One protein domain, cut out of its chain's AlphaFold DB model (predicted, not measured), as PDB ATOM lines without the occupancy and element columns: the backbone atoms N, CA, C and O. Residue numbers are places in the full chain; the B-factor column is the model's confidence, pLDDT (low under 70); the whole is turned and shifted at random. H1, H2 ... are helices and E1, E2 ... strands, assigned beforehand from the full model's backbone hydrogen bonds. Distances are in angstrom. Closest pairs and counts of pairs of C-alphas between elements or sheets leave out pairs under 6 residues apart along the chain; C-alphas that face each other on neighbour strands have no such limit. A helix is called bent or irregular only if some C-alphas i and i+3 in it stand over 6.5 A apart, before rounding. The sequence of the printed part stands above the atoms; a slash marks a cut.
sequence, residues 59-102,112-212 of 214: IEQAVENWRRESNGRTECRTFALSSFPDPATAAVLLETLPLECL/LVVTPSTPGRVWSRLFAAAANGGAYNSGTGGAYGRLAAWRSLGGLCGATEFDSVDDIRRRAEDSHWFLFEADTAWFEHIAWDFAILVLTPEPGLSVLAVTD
ATOM      1  N   ILE A  59     236.273 274.867 221.527       97.12
ATOM      2  CA  ILE A  59     237.439 273.988 221.343       97.12
ATOM      3  C   ILE A  59     237.319 272.738 222.223       97.12
ATOM      4  O   ILE A  59     237.601 271.634 221.756       97.12
ATOM      5  N   GLU A  60     236.841 272.877 223.457       96.25
ATOM      6  CA  GLU A  60     236.762 271.787 224.437       96.25
ATOM      7  C   GLU A  60     235.557 270.848 224.242       96.25
ATOM      8  O   GLU A  60     235.515 269.794 224.869       96.25
ATOM      9  N   GLN A  61     234.612 271.142 223.333       95.50
ATOM     10  CA  GLN A  61     233.395 270.326 223.132       95.50
ATOM     11  C   GLN A  61     233.660 268.816 222.998       95.50
ATOM     12  O   GLN A  61     232.894 268.003 223.509       95.50
ATOM     13  N   ALA A  62     234.724 268.427 222.295       94.88
ATOM     14  CA  ALA A  62     235.079 267.029 222.063       94.88
ATOM     15  C   ALA A  62     235.560 266.276 223.316       94.88
ATOM     16  O   ALA A  62     235.580 265.049 223.309       94.88
ATOM     17  N   VAL A  63     235.953 266.991 224.369       93.50
ATOM     18  CA  VAL A  63     236.484 266.434 225.624       93.50
ATOM     19  C   VAL A  63     235.678 266.882 226.845       93.50
ATOM     20  O   VAL A  63     236.066 266.625 227.980       93.50
ATOM     21  N   GLU A  64     234.530 267.528 226.631       92.94
ATOM     22  CA  GLU A  64     233.693 268.069 227.704       92.94
ATOM     23  C   GLU A  64     233.293 266.992 228.722       92.94
ATOM     24  O   GLU A  64     233.293 267.226 229.930       92.94
ATOM     25  N   ASN A  65     233.005 265.775 228.261       85.56
ATOM     26  CA  ASN A  65     232.678 264.668 229.154       85.56
ATOM     27  C   ASN A  65     233.864 264.254 230.039       85.56
ATOM     28  O   ASN A  65     233.643 263.924 231.199       85.56
ATOM     29  N   TRP A  66     235.107 264.315 229.551       88.50
ATOM     30  CA  TRP A  66     236.298 264.014 230.361       88.50
ATOM     31  C   TRP A  66     236.398 264.975 231.550       88.50
ATOM     32  O   TRP A  66     236.658 264.550 232.670       88.50
ATOM     33  N   ARG A  67     236.085 266.259 231.339       83.81
ATOM     34  CA  ARG A  67     236.081 267.269 232.406       83.81
ATOM     35  C   ARG A  67     234.890 267.186 233.355       83.81
ATOM     36  O   ARG A  67     235.032 267.473 234.539       83.81
ATOM     37  N   ARG A  68     233.691 266.909 232.835       83.56
ATOM     38  CA  ARG A  68     232.451 266.944 233.634       83.56
ATOM     39  C   ARG A  68     232.181 265.655 234.393       83.56
ATOM     40  O   ARG A  68     231.575 265.689 235.460       83.56
ATOM     41  N   GLU A  69     232.527 264.533 233.780       81.44
ATOM     42  CA  GLU A  69     232.126 263.195 234.216       81.44
ATOM     43  C   GLU A  69     233.332 262.347 234.634       81.44
ATOM     44  O   GLU A  69     233.170 261.191 235.017       81.44
ATOM     45  N   SER A  70     234.537 262.913 234.550       77.62
ATOM     46  CA  SER A  70     235.776 262.312 235.027       77.62
ATOM     47  C   SER A  70     236.658 263.347 235.734       77.62
ATOM     48  O   SER A  70     236.177 264.419 236.104       77.62
ATOM     49  N   ASN A  71     237.932 263.019 235.949       81.81
ATOM     50  CA  ASN A  71     238.919 263.907 236.574       81.81
ATOM     51  C   ASN A  71     239.796 264.622 235.530       81.81
ATOM     52  O   ASN A  71     240.871 265.125 235.859       81.81
ATOM     53  N   GLY A  72     239.341 264.667 234.275       85.31
ATOM     54  CA  GLY A  72     240.119 265.187 233.165       85.31
ATOM     55  C   GLY A  72     240.495 266.657 233.323       85.31
ATOM     56  O   GLY A  72     239.705 267.491 233.780       85.31
ATOM     57  N   ARG A  73     241.715 266.987 232.897       91.19
ATOM     58  CA  ARG A  73     242.230 268.358 232.824       91.19
ATOM     59  C   ARG A  73     242.324 268.781 231.369       91.19
ATOM     60  O   ARG A  73     242.707 267.998 230.500       91.19
ATOM     61  N   THR A  74     242.012 270.043 231.115       93.88
ATOM     62  CA  THR A  74     242.161 270.653 229.796       93.88
ATOM     63  C   THR A  74     242.907 271.968 229.925       93.88
ATOM     64  O   THR A  74     242.721 272.729 230.878       93.88
ATOM     65  N   GLU A  75     243.764 272.242 228.952       95.81
ATOM     66  CA  GLU A  75     244.306 273.568 228.724       95.81
ATOM     67  C   GLU A  75     244.040 273.962 227.275       95.81
ATOM     68  O   GLU A  75     244.591 273.389 226.335       95.81
ATOM     69  N   CYS A  76     243.198 274.978 227.110       97.19
ATOM     70  CA  CYS A  76     242.909 275.590 225.828       97.19
ATOM     71  C   CYS A  76     243.372 277.048 225.824       97.19
ATOM     72  O   CYS A  76     243.033 277.826 226.726       97.19
ATOM     73  N   ARG A  77     244.144 277.427 224.802       97.81
ATOM     74  CA  ARG A  77     244.680 278.786 224.630       97.81
ATOM     75  C   ARG A  77     244.710 279.167 223.156       97.81
ATOM     76  O   ARG A  77     245.001 278.327 222.306       97.81
ATOM     77  N   THR A  78     244.464 280.441 222.862       97.81
ATOM     78  CA  THR A  78     244.595 280.997 221.507       97.81
ATOM     79  C   THR A  78     245.492 282.224 221.517       97.81
ATOM     80  O   THR A  78     245.527 282.976 222.492       97.81
ATOM     81  N   PHE A  79     246.216 282.440 220.424       97.69
ATOM     82  CA  PHE A  79     247.182 283.520 220.290       97.69
ATOM     83  C   PHE A  79     247.105 284.150 218.901       97.69
ATOM     84  O   PHE A  79     246.991 283.451 217.897       97.69
ATOM     85  N   ALA A  80     247.242 285.473 218.843       96.75
ATOM     86  CA  ALA A  80     247.559 286.192 217.615       96.75
ATOM     87  C   ALA A  80     249.081 286.247 217.431       96.75
ATOM     88  O   ALA A  80     249.817 286.555 218.376       96.75
ATOM     89  N   LEU A  81     249.552 285.977 216.216       96.38
ATOM     90  CA  LEU A  81     250.964 286.019 215.854       96.38
ATOM     91  C   LEU A  81     251.282 287.311 215.094       96.38
ATOM     92  O   LEU A  81     250.509 287.771 214.259       96.38
ATOM     93  N   SER A  82     252.453 287.897 215.350       95.38
ATOM     94  CA  SER A  82     252.886 289.133 214.675       95.38
ATOM     95  C   SER A  82     253.150 288.970 213.171       95.38
ATOM     96  O   SER A  82     253.247 289.963 212.453       95.38
ATOM     97  N   SER A  83     253.330 287.737 212.701       93.75
ATOM     98  CA  SER A  83     253.550 287.374 211.300       93.75
ATOM     99  C   SER A  83     253.238 285.892 211.092       93.75
ATOM    100  O   SER A  83     253.140 285.138 212.060       93.75
ATOM    101  N   PHE A  84     253.133 285.465 209.834       90.88
ATOM    102  CA  PHE A  84     252.997 284.049 209.495       90.88
ATOM    103  C   PHE A  84     254.208 283.248 209.998       90.88
ATOM    104  O   PHE A  84     255.339 283.594 209.643       90.88
ATOM    105  N   PRO A  85     254.001 282.220 210.837       87.25
ATOM    106  CA  PRO A  85     255.079 281.344 211.271       87.25
ATOM    107  C   PRO A  85     255.498 280.418 210.127       87.25
ATOM    108  O   PRO A  85     254.660 279.930 209.370       87.25
ATOM    109  N   ASP A  86     256.791 280.110 210.047       90.38
ATOM    110  CA  ASP A  86     257.227 278.925 209.310       90.38
ATOM    111  C   ASP A  86     256.798 277.683 210.121       90.38
ATOM    112  O   ASP A  86     257.130 277.613 211.311       90.38
ATOM    113  N   PRO A  87     256.088 276.701 209.538       91.00
ATOM    114  CA  PRO A  87     255.662 275.482 210.235       91.00
ATOM    115  C   PRO A  87     256.800 274.738 210.955       91.00
ATOM    116  O   PRO A  87     256.577 274.132 212.003       91.00
ATOM    117  N   ALA A  88     258.037 274.819 210.456       90.25
ATOM    118  CA  ALA A  88     259.217 274.228 211.086       90.25
ATOM    119  C   ALA A  88     259.591 274.889 212.430       90.25
ATOM    120  O   ALA A  88     260.364 274.322 213.203       90.25
ATOM    121  N   THR A  89     259.041 276.068 212.736       90.44
ATOM    122  CA  THR A  89     259.244 276.765 214.016       90.44
ATOM    123  C   THR A  89     258.271 276.340 215.109       90.44
ATOM    124  O   THR A  89     258.452 276.770 216.246       90.44
ATOM    125  N   ALA A  90     257.286 275.481 214.812       92.25
ATOM    126  CA  ALA A  90     256.207 275.129 215.738       92.25
ATOM    127  C   ALA A  90     256.707 274.696 217.127       92.25
ATOM    128  O   ALA A  90     256.192 275.177 218.131       92.25
ATOM    129  N   ALA A  91     257.754 273.863 217.194       90.25
ATOM    130  CA  ALA A  91     258.330 273.420 218.464       90.25
ATOM    131  C   ALA A  91     258.913 274.575 219.293       90.25
ATOM    132  O   ALA A  91     258.626 274.693 220.478       90.25
ATOM    133  N   VAL A  92     259.689 275.460 218.662       89.31
ATOM    134  CA  VAL A  92     260.301 276.610 219.345       89.31
ATOM    135  C   VAL A  92     259.236 277.632 219.735       89.31
ATOM    136  O   VAL A  92     259.293 278.189 220.823       89.31
ATOM    137  N   LEU A  93     258.242 277.867 218.874       91.50
ATOM    138  CA  LEU A  93     257.123 278.752 219.182       91.50
ATOM    139  C   LEU A  93     256.358 278.251 220.411       91.50
ATOM    140  O   LEU A  93     256.110 279.039 221.318       91.50
ATOM    141  N   LEU A  94     256.059 276.950 220.472       91.69
ATOM    142  CA  LEU A  94     255.352 276.322 221.586       91.69
ATOM    143  C   LEU A  94     256.095 276.499 222.928       91.69
ATOM    144  O   LEU A  94     255.458 276.808 223.930       91.69
ATOM    145  N   GLU A  95     257.432 276.420 222.934       88.94
ATOM    146  CA  GLU A  95     258.277 276.675 224.119       88.94
ATOM    147  C   GLU A  95     258.195 278.123 224.636       88.94
ATOM    148  O   GLU A  95     258.479 278.378 225.807       88.94
ATOM    149  N   THR A  96     257.814 279.088 223.790       90.06
ATOM    150  CA  THR A  96     257.673 280.500 224.198       90.06
ATOM    151  C   THR A  96     256.310 280.832 224.804       90.06
ATOM    152  O   THR A  96     256.139 281.919 225.364       90.06
ATOM    153  N   LEU A  97     255.332 279.930 224.680       92.44
ATOM    154  CA  LEU A  97     253.967 280.180 225.127       92.44
ATOM    155  C   LEU A  97     253.829 279.929 226.635       92.44
ATOM    156  O   LEU A  97     254.431 279.000 227.172       92.44
ATOM    157  N   PRO A  98     252.999 280.713 227.345       91.69
ATOM    158  CA  PRO A  98     252.807 280.572 228.787       91.69
ATOM    159  C   PRO A  98     251.864 279.406 229.156       91.69
ATOM    160  O   PRO A  98     250.963 279.593 229.973       91.69
ATOM    161  N   LEU A  99     252.071 278.218 228.575       92.94
ATOM    162  CA  LEU A  99     251.217 277.035 228.748       92.94
ATOM    163  C   LEU A  99     251.532 276.283 230.044       92.94
ATOM    164  O   LEU A  99     252.682 275.935 230.309       92.94
ATOM    165  N   GLU A 100     250.509 276.009 230.845       91.69
ATOM    166  CA  GLU A 100     250.596 275.252 232.094       91.69
ATOM    167  C   GLU A 100     251.014 273.799 231.869       91.69
ATOM    168  O   GLU A 100     251.852 273.300 232.622       91.69
ATOM    169  N   CYS A 101     250.528 273.157 230.803       90.12
ATOM    170  CA  CYS A 101     250.891 271.790 230.425       90.12
ATOM    171  C   CYS A 101     252.378 271.622 230.080       90.12
ATOM    172  O   CYS A 101     252.900 270.507 230.100       90.12
ATOM    173  N   LEU A 102     253.084 272.727 229.823       88.50
ATOM    174  CA  LEU A 102     254.520 272.755 229.535       88.50
ATOM    175  C   LEU A 102     255.362 273.304 230.693       88.50
ATOM    176  O   LEU A 102     256.591 273.335 230.602       88.50
ATOM    177  N   LEU A 112     260.160 268.091 225.046       84.94
ATOM    178  CA  LEU A 112     259.035 268.486 224.208       84.94
ATOM    179  C   LEU A 112     259.216 267.834 222.834       84.94
ATOM    180  O   LEU A 112     260.154 268.157 222.097       84.94
ATOM    181  N   VAL A 113     258.289 266.956 222.477       88.75
ATOM    182  CA  VAL A 113     258.215 266.313 221.168       88.75
ATOM    183  C   VAL A 113     257.057 266.938 220.406       88.75
ATOM    184  O   VAL A 113     255.929 266.940 220.884       88.75
ATOM    185  N   VAL A 114     257.327 267.476 219.216       90.75
ATOM    186  CA  VAL A 114     256.295 268.036 218.333       90.75
ATOM    187  C   VAL A 114     256.330 267.310 217.003       90.75
ATOM    188  O   VAL A 114     257.358 267.298 216.328       90.75
ATOM    189  N   THR A 115     255.199 266.750 216.601       92.94
ATOM    190  CA  THR A 115     255.076 265.887 215.428       92.94
ATOM    191  C   THR A 115     254.050 266.469 214.456       92.94
ATOM    192  O   THR A 115     252.926 266.767 214.868       92.94
ATOM    193  N   PRO A 116     254.387 266.639 213.163       94.38
ATOM    194  CA  PRO A 116     253.419 267.069 212.160       94.38
ATOM    195  C   PRO A 116     252.222 266.120 212.079       94.38
ATOM    196  O   PRO A 116     252.361 264.901 212.187       94.38
ATOM    197  N   SER A 117     251.042 266.676 211.844       94.00
ATOM    198  CA  SER A 117     249.800 265.918 211.732       94.00
ATOM    199  C   SER A 117     248.941 266.430 210.581       94.00
ATOM    200  O   SER A 117     249.319 267.335 209.838       94.00
ATOM    201  N   THR A 118     247.777 265.814 210.408       93.06
ATOM    202  CA  THR A 118     246.788 266.206 209.404       93.06
ATOM    203  C   THR A 118     245.466 266.542 210.088       93.06
ATOM    204  O   THR A 118     245.156 265.962 211.137       93.06
ATOM    205  N   PRO A 119     244.636 267.415 209.493       94.12
ATOM    206  CA  PRO A 119     243.328 267.737 210.058       94.12
ATOM    207  C   PRO A 119     242.448 266.491 210.230       94.12
ATOM    208  O   PRO A 119     241.760 266.366 211.237       94.12
ATOM    209  N   GLY A 120     242.522 265.518 209.314       91.69
ATOM    210  CA  GLY A 120     241.788 264.252 209.435       91.69
ATOM    211  C   GLY A 120     242.226 263.398 210.634       91.69
ATOM    212  O   GLY A 120     241.380 262.806 211.310       91.69
ATOM    213  N   ARG A 121     243.530 263.364 210.952       90.12
ATOM    214  CA  ARG A 121     244.043 262.677 212.152       90.12
ATOM    215  C   ARG A 121     243.579 263.374 213.424       90.12
ATOM    216  O   ARG A 121     243.054 262.713 214.315       90.12
ATOM    217  N   VAL A 122     243.716 264.697 213.486       94.50
ATOM    218  CA  VAL A 122     243.261 265.501 214.630       94.50
ATOM    219  C   VAL A 122     241.758 265.337 214.848       94.50
ATOM    220  O   VAL A 122     241.326 265.019 215.955       94.50
ATOM    221  N   TRP A 123     240.965 265.447 213.782       94.31
ATOM    222  CA  TRP A 123     239.523 265.232 213.837       94.31
ATOM    223  C   TRP A 123     239.177 263.833 214.354       94.31
ATOM    224  O   TRP A 123     238.296 263.693 215.198       94.31
ATOM    225  N   SER A 124     239.902 262.798 213.916       90.25
ATOM    226  CA  SER A 124     239.687 261.423 214.386       90.25
ATOM    227  C   SER A 124     239.936 261.275 215.891       90.25
ATOM    228  O   SER A 124     239.193 260.548 216.549       90.25
ATOM    229  N   ARG A 125     240.930 261.980 216.452       90.81
ATOM    230  CA  ARG A 125     241.204 261.980 217.901       90.81
ATOM    231  C   ARG A 125     240.108 262.694 218.688       90.81
ATOM    232  O   ARG A 125     239.584 262.123 219.640       90.81
ATOM    233  N   LEU A 126     239.699 263.881 218.233       94.25
ATOM    234  CA  LEU A 126     238.579 264.629 218.816       94.25
ATOM    235  C   LEU A 126     237.289 263.793 218.789       94.25
ATOM    236  O   LEU A 126     236.583 263.682 219.787       94.25
ATOM    237  N   PHE A 127     237.006 263.140 217.662       92.25
ATOM    238  CA  PHE A 127     235.856 262.255 217.532       92.25
ATOM    239  C   PHE A 127     235.939 261.046 218.463       92.25
ATOM    240  O   PHE A 127     234.942 260.706 219.095       92.25
ATOM    241  N   ALA A 128     237.105 260.406 218.577       88.00
ATOM    242  CA  ALA A 128     237.294 259.278 219.482       88.00
ATOM    243  C   ALA A 128     237.047 259.680 220.945       88.00
ATOM    244  O   ALA A 128     236.308 258.972 221.631       88.00
ATOM    245  N   ALA A 129     237.584 260.822 221.385       90.31
ATOM    246  CA  ALA A 129     237.358 261.351 222.730       90.31
ATOM    247  C   ALA A 129     235.862 261.608 222.994       90.31
ATOM    248  O   ALA A 129     235.294 261.071 223.950       90.31
ATOM    249  N   ALA A 130     235.195 262.307 222.072       92.12
ATOM    250  CA  ALA A 130     233.795 262.694 222.215       92.12
ATOM    251  C   ALA A 130     232.826 261.503 222.149       92.12
ATOM    252  O   ALA A 130     231.814 261.460 222.856       92.12
ATOM    253  N   ALA A 131     233.099 260.543 221.261       89.19
ATOM    254  CA  ALA A 131     232.206 259.424 220.986       89.19
ATOM    255  C   ALA A 131     232.388 258.255 221.962       89.19
ATOM    256  O   ALA A 131     231.408 257.552 222.229       89.19
ATOM    257  N   ASN A 132     233.604 258.032 222.479       85.00
ATOM    258  CA  ASN A 132     233.901 256.899 223.362       85.00
ATOM    259  C   ASN A 132     233.973 257.273 224.838       85.00
ATOM    260  O   ASN A 132     233.550 256.458 225.653       85.00
ATOM    261  N   GLY A 133     234.398 258.491 225.160       84.19
ATOM    262  CA  GLY A 133     234.601 258.909 226.537       84.19
ATOM    263  C   GLY A 133     236.019 258.726 227.043       84.19
ATOM    264  O   GLY A 133     236.916 258.307 226.310       84.19
ATOM    265  N   GLY A 134     236.187 259.175 228.276       84.00
ATOM    266  CA  GLY A 134     237.413 259.191 229.046       84.00
ATOM    267  C   GLY A 134     237.645 257.876 229.785       84.00
ATOM    268  O   GLY A 134     237.017 256.862 229.470       84.00
ATOM    269  N   ALA A 135     238.536 257.884 230.771       81.25
ATOM    270  CA  ALA A 135     238.899 256.695 231.538       81.25
ATOM    271  C   ALA A 135     237.714 256.139 232.340       81.25
ATOM    272  O   ALA A 135     237.512 254.925 232.420       81.25
ATOM    273  N   TYR A 136     236.897 257.037 232.896       79.19
ATOM    274  CA  TYR A 136     235.858 256.684 233.866       79.19
ATOM    275  C   TYR A 136     234.427 257.008 233.411       79.19
ATOM    276  O   TYR A 136     233.492 256.893 234.204       79.19
ATOM    277  N   ASN A 137     234.223 257.393 232.147       80.69
ATOM    278  CA  ASN A 137     232.903 257.765 231.634       80.69
ATOM    279  C   ASN A 137     232.583 257.125 230.275       80.69
ATOM    280  O   ASN A 137     233.363 256.367 229.701       80.69
ATOM    281  N   SER A 138     231.383 257.414 229.773       82.81
ATOM    282  CA  SER A 138     230.979 257.070 228.412       82.81
ATOM    283  C   SER A 138     230.897 258.323 227.548       82.81
ATOM    284  O   SER A 138     230.488 259.391 227.992       82.81
ATOM    285  N   GLY A 139     231.262 258.182 226.278       85.69
ATOM    286  CA  GLY A 139     231.083 259.233 225.283       85.69
ATOM    287  C   GLY A 139     229.631 259.441 224.863       85.69
ATOM    288  O   GLY A 139     228.736 258.643 225.142       85.69
ATOM    289  N   THR A 140     229.417 260.496 224.086       85.94
ATOM    290  CA  THR A 140     228.099 260.903 223.566       85.94
ATOM    291  C   THR A 140     227.631 260.073 222.358       85.94
ATOM    292  O   THR A 140     226.550 260.294 221.803       85.94
ATOM    293  N   GLY A 141     228.431 259.087 221.935       83.56
ATOM    294  CA  GLY A 141     228.160 258.239 220.778       83.56
ATOM    295  C   GLY A 141     228.386 258.940 219.432       83.56
ATOM    296  O   GLY A 141     228.822 260.082 219.355       83.56
ATOM    297  N   GLY A 142     228.111 258.235 218.330       85.00
ATOM    298  CA  GLY A 142     228.544 258.651 216.990       85.00
ATOM    299  C   GLY A 142     227.996 259.999 216.507       85.00
ATOM    300  O   GLY A 142     228.765 260.834 216.052       85.00
ATOM    301  N   ALA A 143     226.685 260.243 216.590       86.75
ATOM    302  CA  ALA A 143     226.095 261.462 216.019       86.75
ATOM    303  C   ALA A 143     226.510 262.734 216.781       86.75
ATOM    304  O   ALA A 143     226.960 263.702 216.169       86.75
ATOM    305  N   TYR A 144     226.397 262.714 218.111       89.25
ATOM    306  CA  TYR A 144     226.775 263.848 218.954       89.25
ATOM    307  C   TYR A 144     228.292 263.998 219.076       89.25
ATOM    308  O   TYR A 144     228.785 265.119 218.989       89.25
ATOM    309  N   GLY A 145     229.042 262.894 219.129       90.88
ATOM    310  CA  GLY A 145     230.501 262.927 219.096       90.88
ATOM    311  C   GLY A 145     231.037 263.523 217.795       90.88
ATOM    312  O   GLY A 145     231.983 264.304 217.814       90.88
ATOM    313  N   ARG A 146     230.386 263.240 216.657       92.69
ATOM    314  CA  ARG A 146     230.723 263.846 215.359       92.69
ATOM    315  C   ARG A 146     230.488 265.356 215.372       92.69
ATOM    316  O   ARG A 146     231.334 266.105 214.890       92.69
ATOM    317  N   LEU A 147     229.360 265.809 215.924       93.31
ATOM    318  CA  LEU A 147     229.074 267.238 216.076       93.31
ATOM    319  C   LEU A 147     230.111 267.926 216.974       93.31
ATOM    320  O   LEU A 147     230.633 268.973 216.596       93.31
ATOM    321  N   ALA A 148     230.421 267.333 218.129       94.69
ATOM    322  CA  ALA A 148     231.407 267.854 219.070       94.69
ATOM    323  C   ALA A 148     232.802 267.952 218.431       94.69
ATOM    324  O   ALA A 148     233.427 269.006 218.495       94.69
ATOM    325  N   ALA A 149     233.238 266.915 217.708       94.94
ATOM    326  CA  ALA A 149     234.515 266.914 216.994       94.94
ATOM    327  C   ALA A 149     234.616 268.031 215.945       94.94
ATOM    328  O   ALA A 149     235.640 268.705 215.860       94.94
ATOM    329  N   TRP A 150     233.553 268.270 215.168       95.88
ATOM    330  CA  TRP A 150     233.526 269.377 214.206       95.88
ATOM    331  C   TRP A 150     233.555 270.748 214.875       95.88
ATOM    332  O   TRP A 150     234.243 271.637 214.378       95.88
ATOM    333  N   ARG A 151     232.842 270.924 215.992       96.38
ATOM    334  CA  ARG A 151     232.873 272.177 216.761       96.38
ATOM    335  C   ARG A 151     234.268 272.457 217.304       96.38
ATOM    336  O   ARG A 151     234.773 273.554 217.080       96.38
ATOM    337  N   SER A 152     234.905 271.452 217.902       97.44
ATOM    338  CA  SER A 152     236.280 271.544 218.391       97.44
ATOM    339  C   SER A 152     237.277 271.854 217.278       97.44
ATOM    340  O   SER A 152     238.075 272.778 217.418       97.44
ATOM    341  N   LEU A 153     237.202 271.145 216.143       97.38
ATOM    342  CA  LEU A 153     238.064 271.414 214.988       97.38
ATOM    343  C   LEU A 153     237.859 272.844 214.460       97.38
ATOM    344  O   LEU A 153     238.832 273.534 214.161       97.38
ATOM    345  N   GLY A 154     236.606 273.299 214.383       96.62
ATOM    346  CA  GLY A 154     236.258 274.663 213.992       96.62
ATOM    347  C   GLY A 154     236.842 275.704 214.939       96.62
ATOM    348  O   GLY A 154     237.510 276.622 214.473       96.62
ATOM    349  N   GLY A 155     236.676 275.521 216.251       96.88
ATOM    350  CA  GLY A 155     237.234 276.423 217.258       96.88
ATOM    351  C   GLY A 155     238.759 276.518 217.165       96.88
ATOM    352  O   GLY A 155     239.307 277.616 217.184       96.88
ATOM    353  N   LEU A 156     239.440 275.384 216.953       97.56
ATOM    354  CA  LEU A 156     240.892 275.342 216.753       97.56
ATOM    355  C   LEU A 156     241.318 276.159 215.521       97.56
ATOM    356  O   LEU A 156     242.326 276.860 215.570       97.56
ATOM    357  N   CYS A 157     240.519 276.133 214.451       96.44
ATOM    358  CA  CYS A 157     240.758 276.895 213.221       96.44
ATOM    359  C   CYS A 157     240.268 278.356 213.265       96.44
ATOM    360  O   CYS A 157     240.294 279.028 212.231       96.44
ATOM    361  N   GLY A 158     239.759 278.835 214.405       94.06
ATOM    362  CA  GLY A 158     239.172 280.174 214.525       94.06
ATOM    363  C   GLY A 158     237.831 280.346 213.798       94.06
ATOM    364  O   GLY A 158     237.446 281.469 213.485       94.06
ATOM    365  N   ALA A 159     237.127 279.253 213.497       93.69
ATOM    366  CA  ALA A 159     235.788 279.301 212.924       93.69
ATOM    367  C   ALA A 159     234.740 279.638 213.997       93.69
ATOM    368  O   ALA A 159     234.801 279.164 215.133       93.69
ATOM    369  N   THR A 160     233.745 280.419 213.603       89.06
ATOM    370  CA  THR A 160     232.594 280.809 214.417       89.06
ATOM    371  C   THR A 160     231.495 279.746 214.382       89.06
ATOM    372  O   THR A 160     231.504 278.833 213.556       89.06
ATOM    373  N   GLU A 161     230.486 279.887 215.240       83.44
ATOM    374  CA  GLU A 161     229.303 279.013 215.234       83.44
ATOM    375  C   GLU A 161     228.462 279.096 213.945       83.44
ATOM    376  O   GLU A 161     227.645 278.210 213.683       83.44
ATOM    377  N   PHE A 162     228.661 280.145 213.140       88.06
ATOM    378  CA  PHE A 162     227.953 280.369 211.881       88.06
ATOM    379  C   PHE A 162     228.665 279.752 210.673       88.06
ATOM    380  O   PHE A 162     228.054 279.631 209.609       88.06
ATOM    381  N   ASP A 163     229.933 279.361 210.819       93.12
ATOM    382  CA  ASP A 163     230.695 278.734 209.746       93.12
ATOM    383  C   ASP A 163     230.164 277.326 209.452       93.12
ATOM    384  O   ASP A 163     229.847 276.529 210.346       93.12
ATOM    385  N   SER A 164     230.062 276.996 208.165       93.94
ATOM    386  CA  SER A 164     229.628 275.665 207.751       93.94
ATOM    387  C   SER A 164     230.729 274.625 207.985       93.94
ATOM    388  O   SER A 164     231.906 274.942 208.146       93.94
ATOM    389  N   VAL A 165     230.373 273.337 207.943       92.81
ATOM    390  CA  VAL A 165     231.386 272.268 208.012       92.81
ATOM    391  C   VAL A 165     232.360 272.327 206.831       92.81
ATOM    392  O   VAL A 165     233.526 271.983 207.001       92.81
ATOM    393  N   ASP A 166     231.929 272.805 205.662       92.75
ATOM    394  CA  ASP A 166     232.831 273.001 204.527       92.75
ATOM    395  C   ASP A 166     233.791 274.177 204.738       92.75
ATOM    396  O   ASP A 166     234.960 274.076 204.361       92.75
ATOM    397  N   ASP A 167     233.345 275.247 205.401       94.50
ATOM    398  CA  ASP A 167     234.221 276.358 205.786       94.50
ATOM    399  C   ASP A 167     235.265 275.909 206.807       94.50
ATOM    400  O   ASP A 167     236.455 276.175 206.626       94.50
ATOM    401  N   ILE A 168     234.840 275.157 207.829       95.69
ATOM    402  CA  ILE A 168     235.737 274.559 208.825       95.69
ATOM    403  C   ILE A 168     236.738 273.625 208.144       95.69
ATOM    404  O   ILE A 168     237.933 273.706 208.415       95.69
ATOM    405  N   ARG A 169     236.274 272.751 207.242       94.88
ATOM    406  CA  ARG A 169     237.133 271.810 206.515       94.88
ATOM    407  C   ARG A 169     238.188 272.543 205.694       94.88
ATOM    408  O   ARG A 169     239.358 272.198 205.800       94.88
ATOM    409  N   ARG A 170     237.793 273.560 204.924       94.50
ATOM    410  CA  ARG A 170     238.716 274.372 204.121       94.50
ATOM    411  C   ARG A 170     239.759 275.067 204.997       94.50
ATOM    412  O   ARG A 170     240.946 274.921 204.745       94.50
ATOM    413  N   ARG A 171     239.338 275.735 206.078       95.38
ATOM    414  CA  ARG A 171     240.277 276.356 207.035       95.38
ATOM    415  C   ARG A 171     241.233 275.326 207.641       95.38
ATOM    416  O   ARG A 171     242.416 275.610 207.796       95.38
ATOM    417  N   ALA A 172     240.736 274.135 207.967       96.25
ATOM    418  CA  ALA A 172     241.548 273.052 208.503       96.25
ATOM    419  C   ALA A 172     242.551 272.501 207.475       96.25
ATOM    420  O   ALA A 172     243.665 272.153 207.854       96.25
ATOM    421  N   GLU A 173     242.184 272.429 206.193       95.75
ATOM    422  CA  GLU A 173     243.081 272.061 205.085       95.75
ATOM    423  C   GLU A 173     244.165 273.127 204.844       95.75
ATOM    424  O   GLU A 173     245.307 272.768 204.564       95.75
ATOM    425  N   ASP A 174     243.834 274.408 205.033       95.19
ATOM    426  CA  ASP A 174     244.754 275.548 204.897       95.19
ATOM    427  C   ASP A 174     245.625 275.797 206.152       95.19
ATOM    428  O   ASP A 174     246.462 276.701 206.165       95.19
ATOM    429  N   SER A 175     245.432 275.018 207.223       96.81
ATOM    430  CA  SER A 175     246.165 275.148 208.490       96.81
ATOM    431  C   SER A 175     247.296 274.125 208.621       96.81
ATOM    432  O   SER A 175     247.246 273.025 208.067       96.81
ATOM    433  N   HIS A 176     248.299 274.445 209.441       97.31
ATOM    434  CA  HIS A 176     249.353 273.499 209.809       97.31
ATOM    435  C   HIS A 176     249.066 272.871 211.169       97.31
ATOM    436  O   HIS A 176     248.923 273.578 212.164       97.31
ATOM    437  N   TRP A 177     249.011 271.541 211.206       97.31
ATOM    438  CA  TRP A 177     248.629 270.775 212.388       97.31
ATOM    439  C   TRP A 177     249.814 270.048 212.988       97.31
ATOM    440  O   TRP A 177     250.608 269.426 212.278       97.31
ATOM    441  N   PHE A 178     249.865 270.055 214.310       96.75
ATOM    442  CA  PHE A 178     250.868 269.355 215.082       96.75
ATOM    443  C   PHE A 178     250.223 268.679 216.275       96.75
ATOM    444  O   PHE A 178     249.229 269.141 216.836       96.75
ATOM    445  N   LEU A 179     250.829 267.572 216.654       95.00
ATOM    446  CA  LEU A 179     250.600 266.912 217.921       95.00
ATOM    447  C   LEU A 179     251.843 267.136 218.759       95.00
ATOM    448  O   LEU A 179     252.946 267.163 218.207       95.00
ATOM    449  N   PHE A 180     251.678 267.316 220.058       92.06
ATOM    450  CA  PHE A 180     252.824 267.424 220.938       92.06
ATOM    451  C   PHE A 180     252.639 266.630 222.216       92.06
ATOM    452  O   PHE A 180     251.524 266.389 222.672       92.06
ATOM    453  N   GLU A 181     253.774 266.232 222.760       89.25
ATOM    454  CA  GLU A 181     253.912 265.518 224.015       89.25
ATOM    455  C   GLU A 181     255.049 266.189 224.778       89.25
ATOM    456  O   GLU A 181     256.032 266.639 224.182       89.25
ATOM    457  N   ALA A 182     254.907 266.295 226.091       85.88
ATOM    458  CA  ALA A 182     255.949 266.830 226.946       85.88
ATOM    459  C   ALA A 182     256.006 265.995 228.218       85.88
ATOM    460  O   ALA A 182     254.965 265.707 228.796       85.88
ATOM    461  N   ASP A 183     257.214 265.638 228.648       83.94
ATOM    462  CA  ASP A 183     257.444 264.972 229.931       83.94
ATOM    463  C   ASP A 183     257.251 265.976 231.081       83.94
ATOM    464  O   ASP A 183     258.188 266.623 231.561       83.94
ATOM    465  N   THR A 184     255.994 266.203 231.464       82.44
ATOM    466  CA  THR A 184     255.611 267.094 232.563       82.44
ATOM    467  C   THR A 184     254.606 266.396 233.462       82.44
ATOM    468  O   THR A 184     253.823 265.572 233.018       82.44
ATOM    469  N   ALA A 185     254.536 266.806 234.732       82.38
ATOM    470  CA  ALA A 185     253.532 266.296 235.676       82.38
ATOM    471  C   ALA A 185     252.082 266.711 235.334       82.38
ATOM    472  O   ALA A 185     251.174 266.516 236.142       82.38
ATOM    473  N   TRP A 186     251.879 267.397 234.206       85.12
ATOM    474  CA  TRP A 186     250.555 267.714 233.697       85.12
ATOM    475  C   TRP A 186     250.008 266.586 232.822       85.12
ATOM    476  O   TRP A 186     248.804 266.372 232.836       85.12
ATOM    477  N   PHE A 187     250.872 265.879 232.088       80.19
ATOM    478  CA  PHE A 187     250.501 264.694 231.324       80.19
ATOM    479  C   PHE A 187     250.725 263.446 232.183       80.19
ATOM    480  O   PHE A 187     251.732 263.324 232.876       80.19
ATOM    481  N   GLU A 188     249.782 262.517 232.131       75.56
ATOM    482  CA  GLU A 188     249.838 261.237 232.845       75.56
ATOM    483  C   GLU A 188     250.456 260.130 231.966       75.56
ATOM    484  O   GLU A 188     250.772 259.035 232.430       75.56
ATOM    485  N   HIS A 189     250.674 260.426 230.679       70.88
ATOM    486  CA  HIS A 189     251.314 259.580 229.672       70.88
ATOM    487  C   HIS A 189     250.636 258.219 229.466       70.88
ATOM    488  O   HIS A 189     251.287 257.222 229.139       70.88
ATOM    489  N   ILE A 190     249.309 258.175 229.605       69.69
ATOM    490  CA  ILE A 190     248.503 256.988 229.288       69.69
ATOM    491  C   ILE A 190     247.509 257.262 228.149       69.69
ATOM    492  O   ILE A 190     247.533 258.301 227.496       69.69
ATOM    493  N   ALA A 191     246.632 256.293 227.873       66.12
ATOM    494  CA  ALA A 191     245.768 256.260 226.691       66.12
ATOM    495  C   ALA A 191     244.798 257.450 226.524       66.12
ATOM    496  O   ALA A 191     244.205 257.574 225.452       66.12
ATOM    497  N   TRP A 192     244.632 258.298 227.542       77.25
ATOM    498  CA  TRP A 192     243.725 259.449 227.549       77.25
ATOM    499  C   TRP A 192     244.449 260.794 227.564       77.25
ATOM    500  O   TRP A 192     243.925 261.768 228.091       77.25
ATOM    501  N   ASP A 193     245.614 260.863 226.927       85.25
ATOM    502  CA  ASP A 193     246.372 262.101 226.788       85.25
ATOM    503  C   ASP A 193     246.557 262.456 225.317       85.25
ATOM    504  O   ASP A 193     246.927 261.620 224.489       85.25
ATOM    505  N   PHE A 194     246.320 263.721 224.980       90.44
ATOM    506  CA  PHE A 194     246.811 264.281 223.730       90.44
ATOM    507  C   PHE A 194     246.918 265.795 223.815       90.44
ATOM    508  O   PHE A 194     246.146 266.462 224.503       90.44
ATOM    509  N   ALA A 195     247.836 266.350 223.032       94.25
ATOM    510  CA  ALA A 195     247.897 267.779 222.827       94.25
ATOM    511  C   ALA A 195     248.012 268.124 221.342       94.25
ATOM    512  O   ALA A 195     248.700 267.455 220.567       94.25
ATOM    513  N   ILE A 196     247.270 269.150 220.942       97.50
ATOM    514  CA  ILE A 196     247.124 269.623 219.572       97.50
ATOM    515  C   ILE A 196     247.584 271.071 219.529       97.50
ATOM    516  O   ILE A 196     247.185 271.892 220.356       97.50
ATOM    517  N   LEU A 197     248.377 271.378 218.513       97.56
ATOM    518  CA  LEU A 197     248.754 272.725 218.123       97.56
ATOM    519  C   LEU A 197     248.327 272.931 216.668       97.56
ATOM    520  O   LEU A 197     248.595 272.088 215.810       97.56
ATOM    521  N   VAL A 198     247.702 274.067 216.379       97.88
ATOM    522  CA  VAL A 198     247.378 274.473 215.009       97.88
ATOM    523  C   VAL A 198     247.878 275.884 214.741       97.88
ATOM    524  O   VAL A 198     247.707 276.776 215.570       97.88
ATOM    525  N   LEU A 199     248.504 276.069 213.580       96.94
ATOM    526  CA  LEU A 199     248.851 277.374 213.020       96.94
ATOM    527  C   LEU A 199     247.851 277.671 211.903       96.94
ATOM    528  O   LEU A 199     247.763 276.907 210.937       96.94
ATOM    529  N   THR A 200     247.084 278.744 212.055       93.88
ATOM    530  CA  THR A 200     245.997 279.093 211.135       93.88
ATOM    531  C   THR A 200     246.503 279.885 209.916       93.88
ATOM    532  O   THR A 200     247.579 280.486 209.971       93.88
ATOM    533  N   PRO A 201     245.736 279.925 208.804       86.44
ATOM    534  CA  PRO A 201     246.060 280.721 207.610       86.44
ATOM    535  C   PRO A 201     245.853 282.231 207.795       86.44
ATOM    536  O   PRO A 201     246.246 283.026 206.946       86.44
ATOM    537  N   GLU A 202     245.234 282.640 208.897       88.56
ATOM    538  CA  GLU A 202     245.371 283.974 209.484       88.56
ATOM    539  C   GLU A 202     246.445 283.848 210.577       88.56
ATOM    540  O   GLU A 202     246.454 282.810 211.235       88.56
ATOM    541  N   PRO A 203     247.370 284.807 210.778       89.19
ATOM    542  CA  PRO A 203     248.538 284.628 211.644       89.19
ATOM    543  C   PRO A 203     248.116 284.452 213.111       89.19
ATOM    544  O   PRO A 203     248.032 285.397 213.893       89.19
ATOM    545  N   GLY A 204     247.839 283.207 213.470       94.06
ATOM    546  CA  GLY A 204     247.163 282.808 214.685       94.06
ATOM    547  C   GLY A 204     247.513 281.371 215.033       94.06
ATOM    548  O   GLY A 204     248.018 280.601 214.208       94.06
ATOM    549  N   LEU A 205     247.313 281.050 216.301       96.19
ATOM    550  CA  LEU A 205     247.712 279.789 216.891       96.19
ATOM    551  C   LEU A 205     246.682 279.375 217.931       96.19
ATOM    552  O   LEU A 205     246.320 280.184 218.787       96.19
ATOM    553  N   SER A 206     246.271 278.113 217.899       98.00
ATOM    554  CA  SER A 206     245.398 277.530 218.921       98.00
ATOM    555  C   SER A 206     246.025 276.264 219.489       98.00
ATOM    556  O   SER A 206     246.644 275.481 218.763       98.00
ATOM    557  N   VAL A 207     245.851 276.068 220.793       97.88
ATOM    558  CA  VAL A 207     246.339 274.910 221.541       97.88
ATOM    559  C   VAL A 207     245.178 274.272 222.282       97.88
ATOM    560  O   VAL A 207     244.384 274.977 222.905       97.88
ATOM    561  N   LEU A 208     245.128 272.945 222.242       97.94
ATOM    562  CA  LEU A 208     244.307 272.118 223.117       97.94
ATOM    563  C   LEU A 208     245.188 271.001 223.673       97.94
ATOM    564  O   LEU A 208     245.579 270.115 222.919       97.94
ATOM    565  N   ALA A 209     245.484 271.033 224.967       95.50
ATOM    566  CA  ALA A 209     246.074 269.921 225.703       95.50
ATOM    567  C   ALA A 209     245.009 269.299 226.604       95.50
ATOM    568  O   ALA A 209     244.240 270.024 227.241       95.50
ATOM    569  N   VAL A 210     244.945 267.969 226.642       93.25
ATOM    570  CA  VAL A 210     243.976 267.221 227.449       93.25
ATOM    571  C   VAL A 210     244.625 265.984 228.059       93.25
ATOM    572  O   VAL A 210     245.486 265.359 227.436       93.25
ATOM    573  N   THR A 211     244.187 265.641 229.263       89.31
ATOM    574  CA  THR A 211     244.538 264.408 229.974       89.31
ATOM    575  C   THR A 211     243.330 263.942 230.786       89.31
ATOM    576  O   THR A 211     242.548 264.785 231.242       89.31
ATOM    577  N   ASP A 212     243.147 262.635 230.963       82.75
ATOM    578  CA  ASP A 212     242.085 262.080 231.814       82.75
ATOM    579  C   ASP A 212     242.510 260.814 232.562       82.75
ATOM    580  O   ASP A 212     242.358 259.697 232.060       82.75
TER     581      ASP A 212
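What this domain is: This is residues 59 to 102 and 112 to 212 of the 214 residues of an uncharacterized protein of Nocardia asteroides NBRC 15531 (UniProt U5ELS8). A twisted sheet of five antiparallel strands has three helices, H1, H3 and H4, over one face and one short helix, H2, over the other, which makes three layers, with helices on both faces of a sheet. A fifth helix, H5, is off the sheet and packs on residues 150 to 154 of H4. The printed part has 145 residues, with five named helices and five named strands in the order H1 E1 H2 E2 H3 H4 H5 E3 E4 E5; the sheet runs E1 E5 E4 E3 E2, and the class is mixed, helices and strands. The whole is compact, with a radius of gyration of the C-alphas of 14.4 A, and flat in outline, spanning 41 by 38 by 20 A.

How they stand to each other: H1, residues 59 to 69, is irregular, with C-alphas 62 and 65 7.8 A apart, and is on the sheet at a height over the sheet of 9.0 A. It runs along the edge strand E1, residues 73 to 81, at 14 degrees on the local plane. H2, residues 87 to 95, is irregular too, with C-alphas 88 and 91 7.5 A apart; on the opposite face, it lies over E3, residues 176 to 182. E2, residues 112 to 117, is the other edge strand, antiparallel to E3, with N 115 and O 179 within hydrogen-bond range at 2.8 A. H3, residues 119 to 132, is on the same face as H1 and touches it with residues 126 to 130 alone, at a shallow tilt of 23 degrees, the closest C-alphas being those of Ala 62 and Ala 130, 4.5 A. H3 and H4, residues 141 to 156, form a helical hairpin at 44 degrees, closest at the C-alphas of Ala 131 and Gly 141, 4.2 A. H4 is the hub, touching H1, H3 and H5, residues 165 to 173; the C-alphas of Gly 154 and Ile 168 are the closest of H4 and H5, 5.2 A. E3, E4, residues 193 to 199, and E5, residues 204 to 211, form a meander, each the antiparallel neighbour of the one before, with N 178 and O 197 at 2.8 A and N 196 and O 208 at 2.8 A. E5 and E1 are antiparallel, with N 75 and O 209 at 2.8 A. Every O i to N i+4 pair is within hydrogen-bond range in H3, H4 and H5, against 4 of 7 in H1 and 3 of 5 in H2.

Where its parts are: H1 begins at C-alpha 59, (237.439, 273.988, 221.343). E1 is 26.0 A long, E5 24.1 A and H4 21.7 A. E5 ends at C-alpha 211, (244.538, 264.408, 229.974).

The domain as a whole: The C-alphas farthest apart, those of Ser 83 and Tyr 136, are 42.0 A apart. Residues 103 to 111 are not printed, and C-alphas 102 and 112 are 8.2 A apart across the cut. Of the links printed whole, none is long. Mean pLDDT of the printed part is 90.7; residues 190 to 191 are under 70.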